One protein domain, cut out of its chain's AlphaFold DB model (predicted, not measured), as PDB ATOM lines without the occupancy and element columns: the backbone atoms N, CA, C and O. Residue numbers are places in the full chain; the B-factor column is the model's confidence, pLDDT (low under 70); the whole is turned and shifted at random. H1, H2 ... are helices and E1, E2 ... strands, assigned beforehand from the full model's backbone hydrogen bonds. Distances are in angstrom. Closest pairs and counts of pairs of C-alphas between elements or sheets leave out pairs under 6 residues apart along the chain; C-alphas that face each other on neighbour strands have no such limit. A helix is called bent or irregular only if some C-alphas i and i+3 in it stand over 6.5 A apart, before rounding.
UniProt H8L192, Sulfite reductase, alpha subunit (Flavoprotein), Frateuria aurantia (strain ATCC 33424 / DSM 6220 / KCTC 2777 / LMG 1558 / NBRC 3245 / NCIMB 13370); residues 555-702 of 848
ATOM      1  N   ARG A 555      47.668 -46.025  25.426       90.06
ATOM      2  CA  ARG A 555      48.519 -46.696  26.407       90.06
ATOM      3  C   ARG A 555      49.984 -46.440  26.096       90.06
ATOM      4  O   ARG A 555      50.462 -46.700  24.989       90.06
ATOM      5  N   TRP A 556      50.698 -45.982  27.112       93.19
ATOM      6  CA  TRP A 556      52.125 -45.690  27.053       93.19
ATOM      7  C   TRP A 556      52.858 -46.465  28.132       93.19
ATOM      8  O   TRP A 556      52.446 -46.443  29.282       93.19
ATOM      9  N   ARG A 557      53.935 -47.155  27.777       95.06
ATOM     10  CA  ARG A 557      54.740 -47.953  28.697       95.06
ATOM     11  C   ARG A 557      55.855 -47.116  29.311       95.06
ATOM     12  O   ARG A 557      56.612 -46.498  28.563       95.06
ATOM     13  N   LEU A 558      56.002 -47.150  30.636       96.56
ATOM     14  CA  LEU A 558      57.168 -46.585  31.319       96.56
ATOM     15  C   LEU A 558      58.403 -47.441  31.023       96.56
ATOM     16  O   LEU A 558      58.473 -48.595  31.436       96.56
ATOM     17  N   LEU A 559      59.368 -46.878  30.301       96.62
ATOM     18  CA  LEU A 559      60.629 -47.538  29.961       96.62
ATOM     19  C   LEU A 559      61.710 -47.290  31.008       96.62
ATOM     20  O   LEU A 559      62.474 -48.188  31.342       96.62
ATOM     21  N   GLU A 560      61.789 -46.058  31.502       97.12
ATOM     22  CA  GLU A 560      62.860 -45.631  32.393       97.12
ATOM     23  C   GLU A 560      62.348 -44.570  33.362       97.12
ATOM     24  O   GLU A 560      61.559 -43.694  32.993       97.12
ATOM     25  N   ARG A 561      62.844 -44.638  34.598       96.88
ATOM     26  CA  ARG A 561      62.665 -43.618  35.626       96.88
ATOM     27  C   ARG A 561      63.999 -43.374  36.320       96.88
ATOM     28  O   ARG A 561      64.512 -44.263  36.993       96.88
ATOM     29  N   ARG A 562      64.524 -42.154  36.207       96.00
ATOM     30  CA  ARG A 562      65.807 -41.754  36.799       96.00
ATOM     31  C   ARG A 562      65.649 -40.488  37.631       96.00
ATOM     32  O   ARG A 562      65.145 -39.490  37.125       96.00
ATOM     33  N   CYS A 563      66.090 -40.508  38.887       95.88
ATOM     34  CA  CYS A 563      66.187 -39.289  39.695       95.88
ATOM     35  C   CYS A 563      67.373 -38.450  39.197       95.88
ATOM     36  O   CYS A 563      68.482 -38.970  39.094       95.88
ATOM     37  N   LEU A 564      67.136 -37.184  38.853       94.94
ATOM     38  CA  LEU A 564      68.157 -36.277  38.321       94.94
ATOM     39  C   LEU A 564      68.947 -35.547  39.408       94.94
ATOM     40  O   LEU A 564      70.039 -35.075  39.123       94.94
ATOM     41  N   ASN A 565      68.415 -35.458  40.625       94.31
ATOM     42  CA  ASN A 565      69.050 -34.782  41.757       94.31
ATOM     43  C   ASN A 565      69.118 -35.671  43.009       94.31
ATOM     44  O   ASN A 565      68.554 -35.331  44.056       94.31
ATOM     45  N   PRO A 566      69.782 -36.840  42.929       90.62
ATOM     46  CA  PRO A 566      69.933 -37.708  44.088       90.62
ATOM     47  C   PRO A 566      70.668 -36.973  45.218       90.62
ATOM     48  O   PRO A 566      71.715 -36.371  45.005       90.62
ATOM     49  N   GLY A 567      70.114 -37.027  46.431       82.62
ATOM     50  CA  GLY A 567      70.721 -36.399  47.611       82.62
ATOM     51  C   GLY A 567      70.544 -34.880  47.714       82.62
ATOM     52  O   GLY A 567      71.089 -34.289  48.643       82.62
ATOM     53  N   SER A 568      69.776 -34.249  46.815       87.69
ATOM     54  CA  SER A 568      69.367 -32.849  46.983       87.69
ATOM     55  C   SER A 568      68.565 -32.683  48.286       87.69
ATOM     56  O   SER A 568      67.729 -33.539  48.594       87.69
ATOM     57  N   PRO A 569      68.768 -31.594  49.056       84.31
ATOM     58  CA  PRO A 569      67.920 -31.278  50.211       84.31
ATOM     59  C   PRO A 569      66.494 -30.879  49.795       84.31
ATOM     60  O   PRO A 569      65.606 -30.732  50.634       84.31
ATOM     61  N   GLU A 570      66.277 -30.694  48.496       87.88
ATOM     62  CA  GLU A 570      65.032 -30.253  47.899       87.88
ATOM     63  C   GLU A 570      64.253 -31.444  47.318       87.88
ATOM     64  O   GLU A 570      64.744 -32.568  47.238       87.88
ATOM     65  N   HIS A 571      62.996 -31.232  46.913       89.75
ATOM     66  CA  HIS A 571      62.184 -32.342  46.402       89.75
ATOM     67  C   HIS A 571      62.804 -33.000  45.155       89.75
ATOM     68  O   HIS A 571      63.215 -32.273  44.236       89.75
ATOM     69  N   PRO A 572      62.806 -34.346  45.077       94.06
ATOM     70  CA  PRO A 572      63.434 -35.066  43.981       94.06
ATOM     71  C   PRO A 572      62.719 -34.796  42.653       94.06
ATOM     72  O   PRO A 572      61.488 -34.706  42.578       94.06
ATOM     73  N   ALA A 573      63.504 -34.665  41.592       95.94
ATOM     74  CA  ALA A 573      63.071 -34.470  40.222       95.94
ATOM     75  C   ALA A 573      63.450 -35.693  39.390       95.94
ATOM     76  O   ALA A 573      64.603 -36.114  39.358       95.94
ATOM     77  N   TYR A 574      62.467 -36.260  38.704       97.06
ATOM     78  CA  TYR A 574      62.612 -37.484  37.938       97.06
ATOM     79  C   TYR A 574      62.502 -37.205  36.450       97.06
ATOM     80  O   TYR A 574      61.619 -36.476  35.997       97.06
ATOM     81  N   TRP A 575      63.376 -37.851  35.697       97.38
ATOM     82  CA  TRP A 575      63.265 -38.002  34.263       97.38
ATOM     83  C   TRP A 575      62.586 -39.332  33.947       97.38
ATOM     84  O   TRP A 575      62.999 -40.378  34.455       97.38
ATOM     85  N   LEU A 576      61.525 -39.274  33.144       97.88
ATOM     86  CA  LEU A 576      60.709 -40.425  32.762       97.88
ATOM     87  C   LEU A 576      60.745 -40.601  31.246       97.88
ATOM     88  O   LEU A 576      60.601 -39.614  30.525       97.88
ATOM     89  N   ARG A 577      60.868 -41.845  30.775       97.56
ATOM     90  CA  ARG A 577      60.748 -42.208  29.353       97.56
ATOM     91  C   ARG A 577      59.543 -43.102  29.136       97.56
ATOM     92  O   ARG A 577      59.385 -44.110  29.823       97.56
ATOM     93  N   LEU A 578      58.711 -42.735  28.173       96.31
ATOM     94  CA  LEU A 578      57.460 -43.400  27.850       96.31
ATOM     95  C   LEU A 578      57.448 -43.764  26.367       96.31
ATOM     96  O   LEU A 578      57.633 -42.895  25.514       96.31
ATOM     97  N   ALA A 579      57.176 -45.027  26.056       94.31
ATOM     98  CA  ALA A 579      56.981 -45.485  24.683       94.31
ATOM     99  C   ALA A 579      55.522 -45.838  24.430       94.31
ATOM    100  O   ALA A 579      54.845 -46.412  25.285       94.31
ATOM    101  N   ALA A 580      55.038 -45.515  23.240       90.81
ATOM    102  CA  ALA A 580      53.697 -45.888  22.845       90.81
ATOM    103  C   ALA A 580      53.567 -47.404  22.715       90.81
ATOM    104  O   ALA A 580      54.418 -48.066  22.122       90.81
ATOM    105  N   VAL A 581      52.477 -47.945  23.250       88.62
ATOM    106  CA  VAL A 581      52.096 -49.346  23.033       88.62
ATOM    107  C   VAL A 581      51.145 -49.458  21.846       88.62
ATOM    108  O   VAL A 581      51.218 -50.413  21.075       88.62
ATOM    109  N   ASP A 582      50.251 -48.483  21.703       79.81
ATOM    110  CA  ASP A 582      49.241 -48.474  20.654       79.81
ATOM    111  C   ASP A 582      49.793 -47.837  19.361       79.81
ATOM    112  O   ASP A 582      50.572 -46.883  19.393       79.81
ATOM    113  N   ALA A 583      49.384 -48.364  18.204       72.38
ATOM    114  CA  ALA A 583      49.767 -47.832  16.896       72.38
ATOM    115  C   ALA A 583      48.950 -46.581  16.519       72.38
ATOM    116  O   ALA A 583      47.825 -46.395  16.979       72.38
ATOM    117  N   GLY A 584      49.485 -45.752  15.613       66.19
ATOM    118  CA  GLY A 584      48.791 -44.549  15.132       66.19
ATOM    119  C   GLY A 584      48.890 -43.369  16.099       66.19
ATOM    120  O   GLY A 584      47.885 -42.733  16.414       66.19
ATOM    121  N   LEU A 585      50.102 -43.095  16.583       67.44
ATOM    122  CA  LEU A 585      50.379 -41.932  17.418       67.44
ATOM    123  C   LEU A 585      50.063 -40.637  16.680       67.44
ATOM    124  O   LEU A 585      50.398 -40.482  15.505       67.44
ATOM    125  N   ALA A 586      49.450 -39.694  17.394       67.88
ATOM    126  CA  ALA A 586      49.409 -38.326  16.917       67.88
ATOM    127  C   ALA A 586      50.850 -37.787  16.880       67.88
ATOM    128  O   ALA A 586      51.573 -37.960  17.868       67.88
ATOM    129  N   PRO A 587      51.281 -37.140  15.783       78.00
ATOM    130  CA  PRO A 587      52.566 -36.457  15.774       78.00
ATOM    131  C   PRO A 587      52.577 -35.395  16.879       78.00
ATOM    132  O   PRO A 587      51.541 -34.801  17.195       78.00
ATOM    133  N   TRP A 588      53.738 -35.139  17.478       87.00
ATOM    134  CA  TRP A 588      53.902 -34.058  18.450       87.00
ATOM    135  C   TRP A 588      55.089 -33.182  18.095       87.00
ATOM    136  O   TRP A 588      56.048 -33.600  17.453       87.00
ATOM    137  N   ARG A 589      55.027 -31.928  18.521       89.94
ATOM    138  CA  ARG A 589      56.084 -30.947  18.287       89.94
ATOM    139  C   ARG A 589      56.636 -30.459  19.613       89.94
ATOM    140  O   ARG A 589      55.973 -30.524  20.645       89.94
ATOM    141  N   ALA A 590      57.847 -29.911  19.572       92.81
ATOM    142  CA  ALA A 590      58.399 -29.206  20.719       92.81
ATOM    143  C   ALA A 590      57.418 -28.131  21.219       92.81
ATOM    144  O   ALA A 590      56.890 -27.343  20.426       92.81
ATOM    145  N   GLY A 591      57.172 -28.136  22.528       87.00
ATOM    146  CA  GLY A 591      56.202 -27.271  23.196       87.00
ATOM    147  C   GLY A 591      54.797 -27.866  23.355       87.00
ATOM    148  O   GLY A 591      53.987 -27.271  24.064       87.00
ATOM    149  N   ASP A 592      54.500 -29.023  22.747       89.19
ATOM    150  CA  ASP A 592      53.287 -29.789  23.056       89.19
ATOM    151  C   ASP A 592      53.350 -30.404  24.461       89.19
ATOM    152  O   ASP A 592      54.413 -30.561  25.070       89.19
ATOM    153  N   LEU A 593      52.174 -30.740  24.986       89.06
ATOM    154  CA  LEU A 593      51.996 -31.274  26.330       89.06
ATOM    155  C   LEU A 593      51.456 -32.702  26.254       89.06
ATOM    156  O   LEU A 593      50.857 -33.105  25.255       89.06
ATOM    157  N   VAL A 594      51.589 -33.444  27.344       92.06
ATOM    158  CA  VAL A 594      50.801 -34.655  27.578       92.06
ATOM    159  C   VAL A 594      49.808 -34.430  28.693       92.06
ATOM    160  O   VAL A 594      50.107 -33.774  29.686       92.06
ATOM    161  N   GLU A 595      48.637 -35.029  28.543       89.31
ATOM    162  CA  GLU A 595      47.723 -35.262  29.645       89.31
ATOM    163  C   GLU A 595      47.846 -36.717  30.077       89.31
ATOM    164  O   GLU A 595      47.780 -37.626  29.249       89.31
ATOM    165  N   ILE A 596      48.015 -36.926  31.378       90.25
ATOM    166  CA  ILE A 596      48.080 -38.243  32.005       90.25
ATOM    167  C   ILE A 596      46.902 -38.358  32.962       90.25
ATOM    168  O   ILE A 596      46.708 -37.494  33.824       90.25
ATOM    169  N   LEU A 597      46.121 -39.427  32.826       84.25
ATOM    170  CA  LEU A 597      45.114 -39.782  33.816       84.25
ATOM    171  C   LEU A 597      45.809 -40.607  34.912       84.25
ATOM    172  O   LEU A 597      46.300 -41.698  34.622       84.25
ATOM    173  N   PRO A 598      45.940 -40.091  36.148       83.00
ATOM    174  CA  PRO A 598      46.641 -40.826  37.188       83.00
ATOM    175  C   PRO A 598      45.796 -41.967  37.733       83.00
ATOM    176  O   PRO A 598      44.571 -41.865  37.784       83.00
ATOM    177  N   ALA A 599      46.480 -42.990  38.230       78.25
ATOM    178  CA  ALA A 599      45.896 -44.016  39.075       78.25
ATOM    179  C   ALA A 599      46.364 -43.855  40.530       78.25
ATOM    180  O   ALA A 599      47.380 -43.215  40.818       78.25
ATOM    181  N   ASP A 600      45.610 -44.437  41.457       69.38
ATOM    182  CA  ASP A 600      46.073 -44.658  42.821       69.38
ATOM    183  C   ASP A 600      47.173 -45.727  42.840       69.38
ATOM    184  O   ASP A 600      47.093 -46.727  42.131       69.38
ATOM    185  N   ALA A 601      48.198 -45.537  43.678       66.06
ATOM    186  CA  ALA A 601      49.214 -46.564  43.884       66.06
ATOM    187  C   ALA A 601      48.553 -47.837  44.457       66.06
ATOM    188  O   ALA A 601      47.793 -47.711  45.427       66.06
ATOM    189  N   PRO A 602      48.858 -49.045  43.942       67.25
ATOM    190  CA  PRO A 602      48.224 -50.285  44.394       67.25
ATOM    191  C   PRO A 602      48.291 -50.482  45.912       67.25
ATOM    192  O   PRO A 602      47.293 -50.830  46.524       67.25
ATOM    193  N   ALA A 603      49.419 -50.145  46.545       66.00
ATOM    194  CA  ALA A 603      49.574 -50.219  47.999       66.00
ATOM    195  C   ALA A 603      48.667 -49.239  48.768       66.00
ATOM    196  O   ALA A 603      48.175 -49.568  49.843       66.00
ATOM    197  N   ARG A 604      48.412 -48.040  48.222       68.06
ATOM    198  CA  ARG A 604      47.493 -47.058  48.825       68.06
ATOM    199  C   ARG A 604      46.045 -47.511  48.685       68.06
ATOM    200  O   ARG A 604      45.287 -47.390  49.642       68.06
ATOM    201  N   MET A 605      45.693 -48.036  47.512       70.25
ATOM    202  CA  MET A 605      44.387 -48.642  47.265       70.25
ATOM    203  C   MET A 605      44.174 -49.837  48.197       70.25
ATOM    204  O   MET A 605      43.159 -49.893  48.877       70.25
ATOM    205  N   GLN A 606      45.164 -50.724  48.328       68.00
ATOM    206  CA  GLN A 606      45.101 -51.882  49.215       68.00
ATOM    207  C   GLN A 606      44.979 -51.468  50.687       68.00
ATOM    208  O   GLN A 606      44.062 -51.913  51.354       68.00
ATOM    209  N   ALA A 607      45.790 -50.526  51.177       70.56
ATOM    210  CA  ALA A 607      45.688 -50.028  52.555       70.56
ATOM    211  C   ALA A 607      44.372 -49.277  52.855       70.56
ATOM    212  O   ALA A 607      44.009 -49.077  54.019       70.56
ATOM    213  N   TRP A 608      43.687 -48.783  51.822       69.88
ATOM    214  CA  TRP A 608      42.345 -48.216  51.935       69.88
ATOM    215  C   TRP A 608      41.272 -49.316  51.917       69.88
ATOM    216  O   TRP A 608      40.387 -49.300  52.768       69.88
ATOM    217  N   LEU A 609      41.401 -50.318  51.041       68.62
ATOM    218  CA  LEU A 609      40.531 -51.500  50.998       68.62
ATOM    219  C   LEU A 609      40.615 -52.332  52.291       68.62
ATOM    220  O   LEU A 609      39.582 -52.709  52.837       68.62
ATOM    221  N   ASP A 610      41.818 -52.540  52.829       70.31
ATOM    222  CA  ASP A 610      42.071 -53.265  54.082       70.31
ATOM    223  C   ASP A 610      41.413 -52.568  55.283       70.31
ATOM    224  O   ASP A 610      40.956 -53.224  56.218       70.31
ATOM    225  N   ARG A 611      41.313 -51.231  55.248       68.88
ATOM    226  CA  ARG A 611      40.591 -50.444  56.261       68.88
ATOM    227  C   ARG A 611      39.076 -50.610  56.184       68.88
ATOM    228  O   ARG A 611      38.414 -50.413  57.197       68.88
ATOM    229  N   LEU A 612      38.542 -50.950  55.014       66.19
ATOM    230  CA  LEU A 612      37.104 -51.037  54.773       66.19
ATOM    231  C   LEU A 612      36.520 -52.442  54.960       66.19
ATOM    232  O   LEU A 612      35.307 -52.564  54.870       66.19
ATOM    233  N   ALA A 613      37.343 -53.472  55.206       54.91
ATOM    234  CA  ALA A 613      37.023 -54.850  55.641       54.91
ATOM    235  C   ALA A 613      35.845 -55.621  54.967       54.91
ATOM    236  O   ALA A 613      35.583 -56.762  55.344       54.91
ATOM    237  N   VAL A 614      35.125 -55.052  53.989       54.00
ATOM    238  CA  VAL A 614      33.791 -55.505  53.527       54.00
ATOM    239  C   VAL A 614      33.628 -55.408  51.992       54.00
ATOM    240  O   VAL A 614      32.522 -55.491  51.456       54.00
ATOM    241  N   ILE A 615      34.713 -55.242  51.228       52.66
ATOM    242  CA  ILE A 615      34.646 -55.102  49.761       52.66
ATOM    243  C   ILE A 615      35.438 -56.225  49.085       52.66
ATOM    244  O   ILE A 615      36.664 -56.230  49.128       52.66
ATOM    245  N   GLU A 616      34.743 -57.149  48.410       48.72
ATOM    246  CA  GLU A 616      35.383 -58.050  47.443       48.72
ATOM    247  C   GLU A 616      35.504 -57.348  46.076       48.72
ATOM    248  O   GLU A 616      34.485 -56.956  45.493       48.72
ATOM    249  N   PRO A 617      36.719 -57.170  45.525       46.84
ATOM    250  CA  PRO A 617      36.896 -56.571  44.208       46.84
ATOM    251  C   PRO A 617      36.439 -57.546  43.114       46.84
ATOM    252  O   PRO A 617      36.999 -58.631  42.964       46.84
ATOM    253  N   ARG A 618      35.445 -57.161  42.299       43.47
ATOM    254  CA  ARG A 618      35.101 -57.899  41.072       43.47
ATOM    255  C   ARG A 618      35.795 -57.267  39.865       43.47
ATOM    256  O   ARG A 618      35.884 -56.048  39.761       43.47
ATOM    257  N   ALA A 619      36.307 -58.138  38.998       40.44
ATOM    258  CA  ALA A 619      37.242 -57.863  37.911       40.44
ATOM    259  C   ALA A 619      36.976 -56.592  37.077       40.44
ATOM    260  O   ALA A 619      35.841 -56.240  36.759       40.44
ATOM    261  N   THR A 620      38.089 -55.985  36.663       39.56
ATOM    262  CA  THR A 620      38.232 -54.888  35.699       39.56
ATOM    263  C   THR A 620      37.385 -55.079  34.440       39.56
ATOM    264  O   THR A 620      37.480 -56.116  33.777       39.56
ATOM    265  N   ALA A 621      36.635 -54.046  34.042       36.19
ATOM    266  CA  ALA A 621      36.177 -53.923  32.660       36.19
ATOM    267  C   ALA A 621      37.400 -53.909  31.720       36.19
ATOM    268  O   ALA A 621      38.445 -53.354  32.062       36.19
ATOM    269  N   ALA A 622      37.279 -54.523  30.541       36.06
ATOM    270  CA  ALA A 622      38.380 -54.738  29.590       36.06
ATOM    271  C   ALA A 622      39.048 -53.448  29.044       36.06
ATOM    272  O   ALA A 622      40.011 -53.538  28.288       36.06
ATOM    273  N   ASP A 623      38.556 -52.264  29.419       37.34
ATOM    274  CA  ASP A 623      39.073 -50.947  29.030       37.34
ATOM    275  C   ASP A 623      39.837 -50.208  30.151       37.34
ATOM    276  O   ASP A 623      40.343 -49.111  29.922       37.34
ATOM    277  N   GLY A 624      39.942 -50.796  31.351       40.00
ATOM    278  CA  GLY A 624      40.710 -50.244  32.474       40.00
ATOM    279  C   GLY A 624      40.141 -48.966  33.105       40.00
ATOM    280  O   GLY A 624      40.848 -48.321  33.875       40.00
ATOM    281  N   SER A 625      38.899 -48.575  32.798       37.97
ATOM    282  CA  SER A 625      38.385 -47.242  33.156       37.97
ATOM    283  C   SER A 625      37.645 -47.148  34.497       37.97
ATOM    284  O   SER A 625      37.579 -46.061  35.070       37.97
ATOM    285  N   HIS A 626      37.132 -48.253  35.056       40.31
ATOM    286  CA  HIS A 626      36.364 -48.222  36.306       40.31
ATOM    287  C   HIS A 626      36.505 -49.512  37.130       40.31
ATOM    288  O   HIS A 626      36.262 -50.610  36.626       40.31
ATOM    289  N   VAL A 627      36.809 -49.376  38.427       39.75
ATOM    290  CA  VAL A 627      36.499 -50.409  39.429       39.75
ATOM    291  C   VAL A 627      35.102 -50.094  39.954       39.75
ATOM    292  O   VAL A 627      34.918 -49.167  40.738       39.75
ATOM    293  N   ALA A 628      34.092 -50.825  39.487       38.78
ATOM    294  CA  ALA A 628      32.776 -50.778  40.107       38.78
ATOM    295  C   ALA A 628      32.823 -51.626  41.387       38.78
ATOM    296  O   ALA A 628      32.692 -52.847  41.336       38.78
ATOM    297  N   THR A 629      33.042 -50.996  42.541       43.59
ATOM    298  CA  THR A 629      32.888 -51.664  43.839       43.59
ATOM    299  C   THR A 629      31.404 -51.760  44.182       43.59
ATOM    300  O   THR A 629      30.768 -50.759  44.504       43.59
ATOM    301  N   THR A 630      30.833 -52.962  44.131       43.28
ATOM    302  CA  THR A 630      29.590 -53.257  44.853       43.28
ATOM    303  C   THR A 630      29.944 -53.559  46.300       43.28
ATOM    304  O   THR A 630      30.675 -54.513  46.560       43.28
ATOM    305  N   CYS A 631      29.433 -52.762  47.235       47.06
ATOM    306  CA  CYS A 631      29.507 -53.078  48.656       47.06
ATOM    307  C   CYS A 631      28.875 -54.457  48.903       47.06
ATOM    308  O   CYS A 631      27.788 -54.734  48.385       47.06
ATOM    309  N   ALA A 632      29.535 -55.324  49.676       48.41
ATOM    310  CA  ALA A 632      28.899 -56.556  50.130       48.41
ATOM    311  C   ALA A 632      27.657 -56.216  50.975       48.41
ATOM    312  O   ALA A 632      27.567 -55.138  51.566       48.41
ATOM    313  N   GLY A 633      26.691 -57.138  51.056       48.22
ATOM    314  CA  GLY A 633      25.405 -56.924  51.741       48.22
ATOM    315  C   GLY A 633      25.481 -56.607  53.246       48.22
ATOM    316  O   GLY A 633      24.439 -56.398  53.859       48.22
ATOM    317  N   SER A 634      26.679 -56.568  53.840       51.62
ATOM    318  CA  SER A 634      26.946 -56.205  55.237       51.62
ATOM    319  C   SER A 634      27.569 -54.813  55.428       51.62
ATOM    320  O   SER A 634      27.942 -54.487  56.552       51.62
ATOM    321  N   ALA A 635      27.714 -53.999  54.375       52.59
ATOM    322  CA  ALA A 635      28.300 -52.660  54.487       52.59
ATOM    323  C   ALA A 635      27.380 -51.682  55.241       52.59
ATOM    324  O   ALA A 635      26.173 -51.604  54.995       52.59
ATOM    325  N   THR A 636      27.960 -50.905  56.150       55.69
ATOM    326  CA  THR A 636      27.278 -49.856  56.912       55.69
ATOM    327  C   THR A 636      26.999 -48.621  56.044       55.69
ATOM    328  O   THR A 636      27.680 -48.349  55.056       55.69
ATOM    329  N   ALA A 637      25.998 -47.817  56.422       55.62
ATOM    330  CA  ALA A 637      25.633 -46.599  55.687       55.62
ATOM    331  C   ALA A 637      26.788 -45.581  55.574       55.62
ATOM    332  O   ALA A 637      26.850 -44.826  54.603       55.62
ATOM    333  N   THR A 638      27.706 -45.576  56.544       56.19
ATOM    334  CA  THR A 638      28.897 -44.718  56.560       56.19
ATOM    335  C   THR A 638      29.903 -45.135  55.486       56.19
ATOM    336  O   THR A 638      30.384 -44.283  54.748       56.19
ATOM    337  N   GLU A 639      30.146 -46.438  55.325       56.84
ATOM    338  CA  GLU A 639      31.074 -46.983  54.321       56.84
ATOM    339  C   GLU A 639      30.552 -46.744  52.894       56.84
ATOM    340  O   GLU A 639      31.304 -46.344  52.008       56.84
ATOM    341  N   VAL A 640      29.241 -46.892  52.673       55.44
ATOM    342  CA  VAL A 640      28.605 -46.588  51.375       55.44
ATOM    343  C   VAL A 640      28.700 -45.093  51.040       55.44
ATOM    344  O   VAL A 640      28.946 -44.730  49.887       55.44
ATOM    345  N   ALA A 641      28.531 -44.213  52.031       56.09
ATOM    346  CA  ALA A 641      28.662 -42.767  51.848       56.09
ATOM    347  C   ALA A 641      30.114 -42.334  51.577       56.09
ATOM    348  O   ALA A 641      30.337 -41.415  50.789       56.09
ATOM    349  N   GLU A 642      31.093 -43.004  52.187       57.91
ATOM    350  CA  GLU A 642      32.518 -42.729  51.994       57.91
ATOM    351  C   GLU A 642      32.980 -43.111  50.581       57.91
ATOM    352  O   GLU A 642      33.624 -42.303  49.912       57.91
ATOM    353  N   VAL A 643      32.548 -44.271  50.065       59.47
ATOM    354  CA  VAL A 643      32.802 -44.689  48.671       59.47
ATOM    355  C   VAL A 643      32.089 -43.770  47.669       59.47
ATOM    356  O   VAL A 643      32.680 -43.366  46.669       59.47
ATOM    357  N   ALA A 644      30.837 -43.380  47.941       54.75
ATOM    358  CA  ALA A 644      30.077 -42.461  47.087       54.75
ATOM    359  C   ALA A 644      30.631 -41.020  47.078       54.75
ATOM    360  O   ALA A 644      30.309 -40.240  46.180       54.75
ATOM    361  N   GLY A 645      31.446 -40.659  48.075       56.94
ATOM    362  CA  GLY A 645      32.062 -39.343  48.230       56.94
ATOM    363  C   GLY A 645      33.424 -39.176  47.549       56.94
ATOM    364  O   GLY A 645      33.954 -38.062  47.558       56.94
ATOM    365  N   ILE A 646      34.002 -40.233  46.962       61.50
ATOM    366  CA  ILE A 646      35.335 -40.172  46.346       61.50
ATOM    367  C   ILE A 646      35.282 -39.319  45.067       61.50
ATOM    368  O   ILE A 646      34.555 -39.649  44.126       61.50
ATOM    369  N   PRO A 647      36.047 -38.216  44.990       59.53
ATOM    370  CA  PRO A 647      36.075 -37.380  43.802       59.53
ATOM    371  C   PRO A 647      36.810 -38.076  42.651       59.53
ATOM    372  O   PRO A 647      37.866 -38.679  42.836       59.53
ATOM    373  N   GLU A 648      36.290 -37.913  41.435       66.25
ATOM    374  CA  GLU A 648      36.918 -38.417  40.213       66.25
ATOM    375  C   GLU A 648      38.333 -37.836  40.014       66.25
ATOM    376  O   GLU A 648      38.572 -36.627  40.159       66.25
ATOM    377  N   LEU A 649      39.288 -38.702  39.654       72.06
ATOM    378  CA  LEU A 649      40.660 -38.300  39.364       72.06
ATOM    379  C   LEU A 649      40.722 -37.520  38.048       72.06
ATOM    380  O   LEU A 649      40.410 -38.024  36.978       72.06
ATOM    381  N   LYS A 650      41.189 -36.271  38.118       76.31
ATOM    382  CA  LYS A 650      41.337 -35.408  36.936       76.31
ATOM    383  C   LYS A 650      42.622 -35.709  36.145       76.31
ATOM    384  O   LYS A 650      43.629 -36.061  36.749       76.31
ATOM    385  N   PRO A 651      42.668 -35.500  34.826       80.62
ATOM    386  CA  PRO A 651      43.925 -35.492  34.076       80.62
ATOM    387  C   PRO A 651      44.926 -34.450  34.590       80.62
ATOM    388  O   PRO A 651      44.522 -33.390  35.077       80.62
ATOM    389  N   ARG A 652      46.226 -34.749  34.502       85.19
ATOM    390  CA  ARG A 652      47.326 -33.829  34.839       85.19
ATOM    391  C   ARG A 652      48.191 -33.579  33.607       85.19
ATOM    392  O   ARG A 652      48.487 -34.516  32.869       85.19
ATOM    393  N   GLU A 653      48.573 -32.323  33.404       90.19
ATOM    394  CA  GLU A 653      49.348 -31.871  32.247       90.19
ATOM    395  C   GLU A 653      50.850 -31.838  32.560       90.19
ATOM    396  O   GLU A 653      51.245 -31.409  33.645       90.19
ATOM    397  N   TYR A 654      51.678 -32.254  31.600       93.50
ATOM    398  CA  TYR A 654      53.138 -32.170  31.671       93.50
ATOM    399  C   TYR A 654      53.717 -31.723  30.327       93.50
ATOM    400  O   TYR A 654      53.280 -32.196  29.276       93.50
ATOM    401  N   SER A 655      54.721 -30.845  30.349       93.81
ATOM    402  CA  SER A 655      55.434 -30.436  29.135       93.81
ATOM    403  C   SER A 655      56.324 -31.569  28.625       93.81
ATOM    404  O   SER A 655      57.074 -32.178  29.394       93.81
ATOM    405  N   ILE A 656      56.242 -31.851  27.324       95.94
ATOM    406  CA  ILE A 656      57.070 -32.873  26.682       95.94
ATOM    407  C   ILE A 656      58.502 -32.342  26.567       95.94
ATOM    408  O   ILE A 656      58.711 -31.226  26.097       95.94
ATOM    409  N   ALA A 657      59.483 -33.149  26.976       96.69
ATOM    410  CA  ALA A 657      60.911 -32.831  26.900       96.69
ATOM    411  C   ALA A 657      61.618 -33.419  25.666       96.69
ATOM    412  O   ALA A 657      62.787 -33.123  25.428       96.69
ATOM    413  N   SER A 658      60.941 -34.252  24.878       95.88
ATOM    414  CA  SER A 658      61.463 -34.891  23.662       95.88
ATOM    415  C   SER A 658      60.816 -34.371  22.377       95.88
ATOM    416  O   SER A 658      59.805 -33.669  22.390       95.88
ATOM    417  N   ILE A 659      61.398 -34.753  21.242       94.38
ATOM    418  CA  ILE A 659      60.855 -34.510  19.899       94.38
ATOM    419  C   ILE A 659      60.357 -35.813  19.269       94.38
ATOM    420  O   ILE A 659      60.841 -36.888  19.619       94.38
ATOM    421  N   GLU A 660      59.438 -35.715  18.306       90.38
ATOM    422  CA  GLU A 660      58.854 -36.871  17.599       90.38
ATOM    423  C   GLU A 660      59.909 -37.835  17.043       90.38
ATOM    424  O   GLU A 660      59.779 -39.047  17.190       90.38
ATOM    425  N   ALA A 661      61.005 -37.305  16.486       87.88
ATOM    426  CA  ALA A 661      62.089 -38.102  15.906       87.88
ATOM    427  C   ALA A 661      62.777 -39.057  16.903       87.88
ATOM    428  O   ALA A 661      63.439 -40.000  16.481       87.88
ATOM    429  N   GLN A 662      62.626 -38.835  18.213       89.69
ATOM    430  CA  GLN A 662      63.168 -39.723  19.247       89.69
ATOM    431  C   GLN A 662      62.262 -40.933  19.530       89.69
ATOM    432  O   GLN A 662      62.673 -41.827  20.259       89.69
ATOM    433  N   GLY A 663      61.033 -40.965  18.996       86.69
ATOM    434  CA  GLY A 663      60.104 -42.096  19.120       86.69
ATOM    435  C   GLY A 663      59.526 -42.332  20.522       86.69
ATOM    436  O   GLY A 663      58.715 -43.237  20.708       86.69
ATOM    437  N   GLU A 664      59.904 -41.518  21.508       93.56
ATOM    438  CA  GLU A 664      59.529 -41.670  22.913       93.56
ATOM    439  C   GLU A 664      59.162 -40.318  23.531       93.56
ATOM    440  O   GLU A 664      59.765 -39.285  23.220       93.56
ATOM    441  N   ILE A 665      58.212 -40.324  24.466       95.38
ATOM    442  CA  ILE A 665      57.872 -39.155  25.275       95.38
ATOM    443  C   ILE A 665      58.769 -39.124  26.504       95.38
ATOM    444  O   ILE A 665      58.817 -40.071  27.286       95.38
ATOM    445  N   GLN A 666      59.457 -38.002  26.686       97.44
ATOM    446  CA  GLN A 666      60.271 -37.749  27.865       97.44
ATOM    447  C   GLN A 666      59.627 -36.677  28.730       97.44
ATOM    448  O   GLN A 666      59.206 -35.646  28.210       97.44
ATOM    449  N   LEU A 667      59.579 -36.901  30.041       97.25
ATOM    450  CA  LEU A 667      59.017 -35.960  31.009       97.25
ATOM    451  C   LEU A 667      60.042 -35.638  32.093       97.25
ATOM    452  O   LEU A 667      60.849 -36.488  32.466       97.25
ATOM    453  N   LEU A 668      59.966 -34.420  32.624       96.88
ATOM    454  CA  LEU A 668      60.701 -33.992  33.809       96.88
ATOM    455  C   LEU A 668      59.689 -33.628  34.898       96.88
ATOM    456  O   LEU A 668      58.973 -32.632  34.791       96.88
ATOM    457  N   VAL A 669      59.614 -34.455  35.938       95.75
ATOM    458  CA  VAL A 669      58.570 -34.389  36.966       95.75
ATOM    459  C   VAL A 669      59.209 -34.208  38.333       95.75
ATOM    460  O   VAL A 669      59.947 -35.073  38.796       95.75
ATOM    461  N   ARG A 670      58.894 -33.110  39.023       94.38
ATOM    462  CA  ARG A 670      59.275 -32.927  40.429       94.38
ATOM    463  C   ARG A 670      58.218 -33.554  41.325       94.38
ATOM    464  O   ARG A 670      57.024 -33.299  41.164       94.38
ATOM    465  N   GLN A 671      58.660 -34.386  42.258       93.94
ATOM    466  CA  GLN A 671      57.776 -35.049  43.199       93.94
ATOM    467  C   GLN A 671      57.191 -34.016  44.167       93.94
ATOM    468  O   GLN A 671      57.914 -33.363  44.916       93.94
ATOM    469  N   VAL A 672      55.867 -33.867  44.162       91.25
ATOM    470  CA  VAL A 672      55.169 -33.044  45.154       91.25
ATOM    471  C   VAL A 672      54.988 -33.850  46.432       91.25
ATOM    472  O   VAL A 672      54.482 -34.974  46.383       91.25
ATOM    473  N   ARG A 673      55.346 -33.250  47.569       89.62
ATOM    474  CA  ARG A 673      55.054 -33.767  48.905       89.62
ATOM    475  C   ARG A 673      54.232 -32.739  49.676       89.62
ATOM    476  O   ARG A 673      54.571 -31.558  49.702       89.62
ATOM    477  N   HIS A 674      53.125 -33.184  50.249       86.31
ATOM    478  CA  HIS A 674      52.241 -32.368  51.070       86.31
ATOM    479  C   HIS A 674      52.776 -32.261  52.507       86.31
ATOM    480  O   HIS A 674      53.661 -33.013  52.917       86.31
ATOM    481  N   ALA A 675      52.239 -31.312  53.280       85.88
ATOM    482  CA  ALA A 675      52.674 -31.054  54.657       85.88
ATOM    483  C   ALA A 675      52.440 -32.247  55.604       85.88
ATOM    484  O   ALA A 675      53.158 -32.399  56.586       85.88
ATOM    485  N   ASP A 676      51.469 -33.104  55.289       84.69
ATOM    486  CA  ASP A 676      51.184 -34.358  55.997       84.69
ATOM    487  C   ASP A 676      52.137 -35.507  55.605       84.69
ATOM    488  O   ASP A 676      51.958 -36.646  56.030       84.69
ATOM    489  N   GLY A 677      53.146 -35.226  54.773       84.00
ATOM    490  CA  GLY A 677      54.115 -36.197  54.276       84.00
ATOM    491  C   GLY A 677      53.622 -37.023  53.089       84.00
ATOM    492  O   GLY A 677      54.434 -37.732  52.485       84.00
ATOM    493  N   SER A 678      52.343 -36.913  52.714       84.06
ATOM    494  CA  SER A 678      51.769 -37.642  51.586       84.06
ATOM    495  C   SER A 678      52.294 -37.123  50.248       84.06
ATOM    496  O   SER A 678      52.667 -35.957  50.093       84.06
ATOM    497  N   LEU A 679      52.343 -38.005  49.251       88.12
ATOM    498  CA  LEU A 679      52.763 -37.637  47.904       88.12
ATOM    499  C   LEU A 679      51.593 -37.105  47.080       88.12
ATOM    500  O   LEU A 679      50.465 -37.600  47.167       88.12
ATOM    501  N   GLY A 680      51.894 -36.145  46.206       85.31
ATOM    502  CA  GLY A 680      50.947 -35.652  45.213       85.31
ATOM    503  C   GLY A 680      50.422 -36.795  44.345       85.31
ATOM    504  O   GLY A 680      51.176 -37.674  43.941       85.31
ATOM    505  N   VAL A 681      49.126 -36.780  44.031       84.25
ATOM    506  CA  VAL A 681      48.436 -37.925  43.405       84.25
ATOM    507  C   VAL A 681      49.108 -38.408  42.115       84.25
ATOM    508  O   VAL A 681      49.383 -39.592  41.987       84.25
ATOM    509  N   CYS A 682      49.397 -37.509  41.168       88.81
ATOM    510  CA  CYS A 682      49.999 -37.899  39.889       88.81
ATOM    511  C   CYS A 682      51.531 -37.953  39.959       88.81
ATOM    512  O   CYS A 682      52.122 -38.928  39.508       88.81
ATOM    513  N   SER A 683      52.181 -36.953  40.568       91.69
ATOM    514  CA  SER A 683      53.643 -36.931  40.692       91.69
ATOM    515  C   SER A 683      54.162 -38.085  41.546       91.69
ATOM    516  O   SER A 683      55.133 -38.719  41.171       91.69
ATOM    517  N   GLY A 684      53.511 -38.395  42.670       91.06
ATOM    518  CA  GLY A 684      53.844 -39.533  43.530       91.06
ATOM    519  C   GLY A 684      53.630 -40.868  42.831       91.06
ATOM    520  O   GLY A 684      54.505 -41.726  42.861       91.06
ATOM    521  N   TRP A 685      52.508 -41.020  42.124       90.31
ATOM    522  CA  TRP A 685      52.255 -42.221  41.333       90.31
ATOM    523  C   TRP A 685      53.314 -42.430  40.241       90.31
ATOM    524  O   TRP A 685      53.915 -43.492  40.188       90.31
ATOM    525  N   LEU A 686      53.643 -41.416  39.437       92.50
ATOM    526  CA  LEU A 686      54.661 -41.551  38.387       92.50
ATOM    527  C   LEU A 686      56.076 -41.815  38.946       92.50
ATOM    528  O   LEU A 686      56.863 -42.553  38.350       92.50
ATOM    529  N   THR A 687      56.414 -41.208  40.086       92.50
ATOM    530  CA  THR A 687      57.777 -41.249  40.648       92.50
ATOM    531  C   THR A 687      58.041 -42.431  41.579       92.50
ATOM    532  O   THR A 687      59.184 -42.871  41.661       92.50
ATOM    533  N   GLU A 688      57.014 -42.978  42.231       88.88
ATOM    534  CA  GLU A 688      57.148 -44.108  43.163       88.88
ATOM    535  C   GLU A 688      56.148 -45.236  42.885       88.88
ATOM    536  O   GLU A 688      56.534 -46.400  42.901       88.88
ATOM    537  N   GLY A 689      54.881 -44.911  42.609       84.06
ATOM    538  CA  GLY A 689      53.792 -45.897  42.554       84.06
ATOM    539  C   GLY A 689      53.632 -46.691  41.251       84.06
ATOM    540  O   GLY A 689      52.913 -47.683  41.254       84.06
ATOM    541  N   LEU A 690      54.242 -46.248  40.152       88.69
ATOM    542  CA  LEU A 690      54.205 -46.893  38.836       88.69
ATOM    543  C   LEU A 690      55.455 -47.760  38.645       88.69
ATOM    544  O   LEU A 690      56.567 -47.260  38.845       88.69
ATOM    545  N   GLU A 691      55.307 -49.024  38.247       90.88
ATOM    546  CA  GLU A 691      56.455 -49.898  37.994       90.88
ATOM    547  C   GLU A 691      57.013 -49.704  36.575       90.88
ATOM    548  O   GLU A 691      56.320 -49.288  35.643       90.88
ATOM    549  N   ILE A 692      58.311 -49.968  36.395       94.38
ATOM    550  CA  ILE A 692      58.925 -49.936  35.061       94.38
ATOM    551  C   ILE A 692      58.356 -51.107  34.251       94.38
ATOM    552  O   ILE A 692      58.408 -52.250  34.691       94.38
ATOM    553  N   GLY A 693      57.841 -50.825  33.054       91.38
ATOM    554  CA  GLY A 693      57.147 -51.788  32.194       91.38
ATOM    555  C   GLY A 693      55.621 -51.647  32.193       91.38
ATOM    556  O   GLY A 693      54.983 -52.081  31.224       91.38
ATOM    557  N   ASP A 694      55.050 -50.975  33.196       90.56
ATOM    558  CA  ASP A 694      53.612 -50.720  33.283       90.56
ATOM    559  C   ASP A 694      53.140 -49.697  32.254       90.56
ATOM    560  O   ASP A 694      53.896 -48.844  31.773       90.56
ATOM    561  N   THR A 695      51.850 -49.778  31.923       91.19
ATOM    562  CA  THR A 695      51.207 -48.878  30.967       91.19
ATOM    563  C   THR A 695      50.351 -47.821  31.646       91.19
ATOM    564  O   THR A 695      49.558 -48.141  32.528       91.19
ATOM    565  N   ILE A 696      50.425 -46.589  31.151       90.75
ATOM    566  CA  ILE A 696      49.616 -45.456  31.593       90.75
ATOM    567  C   ILE A 696      48.686 -44.959  30.478       90.75
ATOM    568  O   ILE A 696      49.087 -44.958  29.309       90.75
ATOM    569  N   PRO A 697      47.468 -44.499  30.814       89.50
ATOM    570  CA  PRO A 697      46.621 -43.743  29.900       89.50
ATOM    571  C   PRO A 697      47.169 -42.320  29.729       89.50
ATOM    572  O   PRO A 697      47.179 -41.506  30.660       89.50
ATOM    573  N   LEU A 698      47.611 -42.013  28.515       90.12
ATOM    574  CA  LEU A 698      48.201 -40.733  28.145       90.12
ATOM    575  C   LEU A 698      47.651 -40.275  26.793       90.12
ATOM    576  O   LEU A 698      47.419 -41.083  25.894       90.12
ATOM    577  N   ARG A 699      47.450 -38.967  26.639       86.62
ATOM    578  CA  ARG A 699      47.127 -38.349  25.348       86.62
ATOM    579  C   ARG A 699      47.975 -37.113  25.101       86.62
ATOM    580  O   ARG A 699      48.280 -36.363  26.027       86.62
ATOM    581  N   ILE A 700      48.333 -36.887  23.843       85.94
ATOM    582  CA  ILE A 700      49.089 -35.704  23.432       85.94
ATOM    583  C   ILE A 700      48.117 -34.533  23.287       85.94
ATOM    584  O   ILE A 700      47.122 -34.608  22.567       85.94
ATOM    585  N   ARG A 701      48.418 -33.425  23.962       81.00
ATOM    586  CA  ARG A 701      47.689 -32.166  23.861       81.00
ATOM    587  C   ARG A 701      48.529 -31.166  23.080       81.00
ATOM    588  O   ARG A 701      49.544 -30.663  23.555       81.00
ATOM    589  N   CYS A 702      48.048 -30.815  21.893       76.69
ATOM    590  CA  CYS A 702      48.693 -29.795  21.082       76.69
ATOM    591  C   CYS A 702      48.654 -28.413  21.755       76.69
ATOM    592  O   CYS A 702      47.586 -27.937  22.161       76.69
TER     593      CYS A 702
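Overview. This is residues 555 to 702 of the 848 residues of the protein "Sulfite reductase, alpha subunit (Flavoprotein)" of Frateuria aurantia (strain ATCC 33424 / DSM 6220 / KCTC 2777 / LMG 1558 / NBRC 3245 / NCIMB 13370) (UniProt H8L192). One strongly twisted sheet of six strands is curled like part of a barrel and folded back on itself, with helix H3 across its inside; a loose arm of H1, a long loop and H2 reaches out from this body and makes the longest axis. The sheet's order is E4, E3, E6, E1, E2, E5, all antiparallel. The printed part has 148 residues, under half of them in named elements, which run E1, E2, E3, H1, H2, E4, E5, H3, E6: a mixed class of helices and strands. It is only just compact, close to loose, with a radius of gyration of the C-alphas of 17.7 A and spans of 55 by 42 by 24 A.

Along the chain. Find C-alpha 555 at (48.519, -46.696, 26.407); from there E1 runs 23.3 A over residues 555 to 563, bending by 54 degrees at residue 559. E2, residues 573 to 580, comes back over 22.8 A, and E3 is residues 593 to 596. H1, residues 602 to 612, starts at C-alpha (48.224, -50.285, 44.394) and is 15.2 A long; H2 is residues 637 to 644. Then come E4, residues 652 to 655, E5, residues 665 to 670 and 16.4 A, H3, residues 681 to 689, and E6, residues 695 to 701 and 18.5 A, ending at C-alpha (47.689, -32.166, 23.861).

Arrangement. Begin with the hairpin of E1 and E2, where N 557 and O 579 are 2.8 A apart. Beside E2 is edge strand E5, with N 576 and O 667 at 2.9 A. On the other side of E1, E6 pairs by N 696 and O 556, 2.8 A; its pairing is staggered, residues 695 to 697 with E1 and 698 to 701 with E3. N 595 and O 699 are 2.9 A apart, and between E3 and edge strand E4, N 654 and O 594 are 2.9 A apart. In this folded sheet, one sheet bent back into two leaves, E4, E3 and E6 face E2 and E5, with E1 as the hinge. H3 is on the sheet at a height of 7.6 A, across the strands, at 86 degrees to E2 on the local plane; its closest C-alphas to E5 are those of Ser 683 and Val 669, 6.7 A. H1 and H2 are not on the sheet; they are close but not clearly touching, with Leu 612 and Glu 639 as closest C-alphas at 7.3 A. Every O i to N i+4 pair is within hydrogen-bond range in H2 and H3, and 6 of 7 are in H1.

Size, cuts and confidence. The two C-alphas farthest apart, those of Ser 634 and Ala 661, are 55.8 A apart. The printed part has no cut; the links E2 to E3 and H1 to H2 are long. Mean pLDDT of the printed part is 77.6, and 49 residues are under 70, among them 611 to 648.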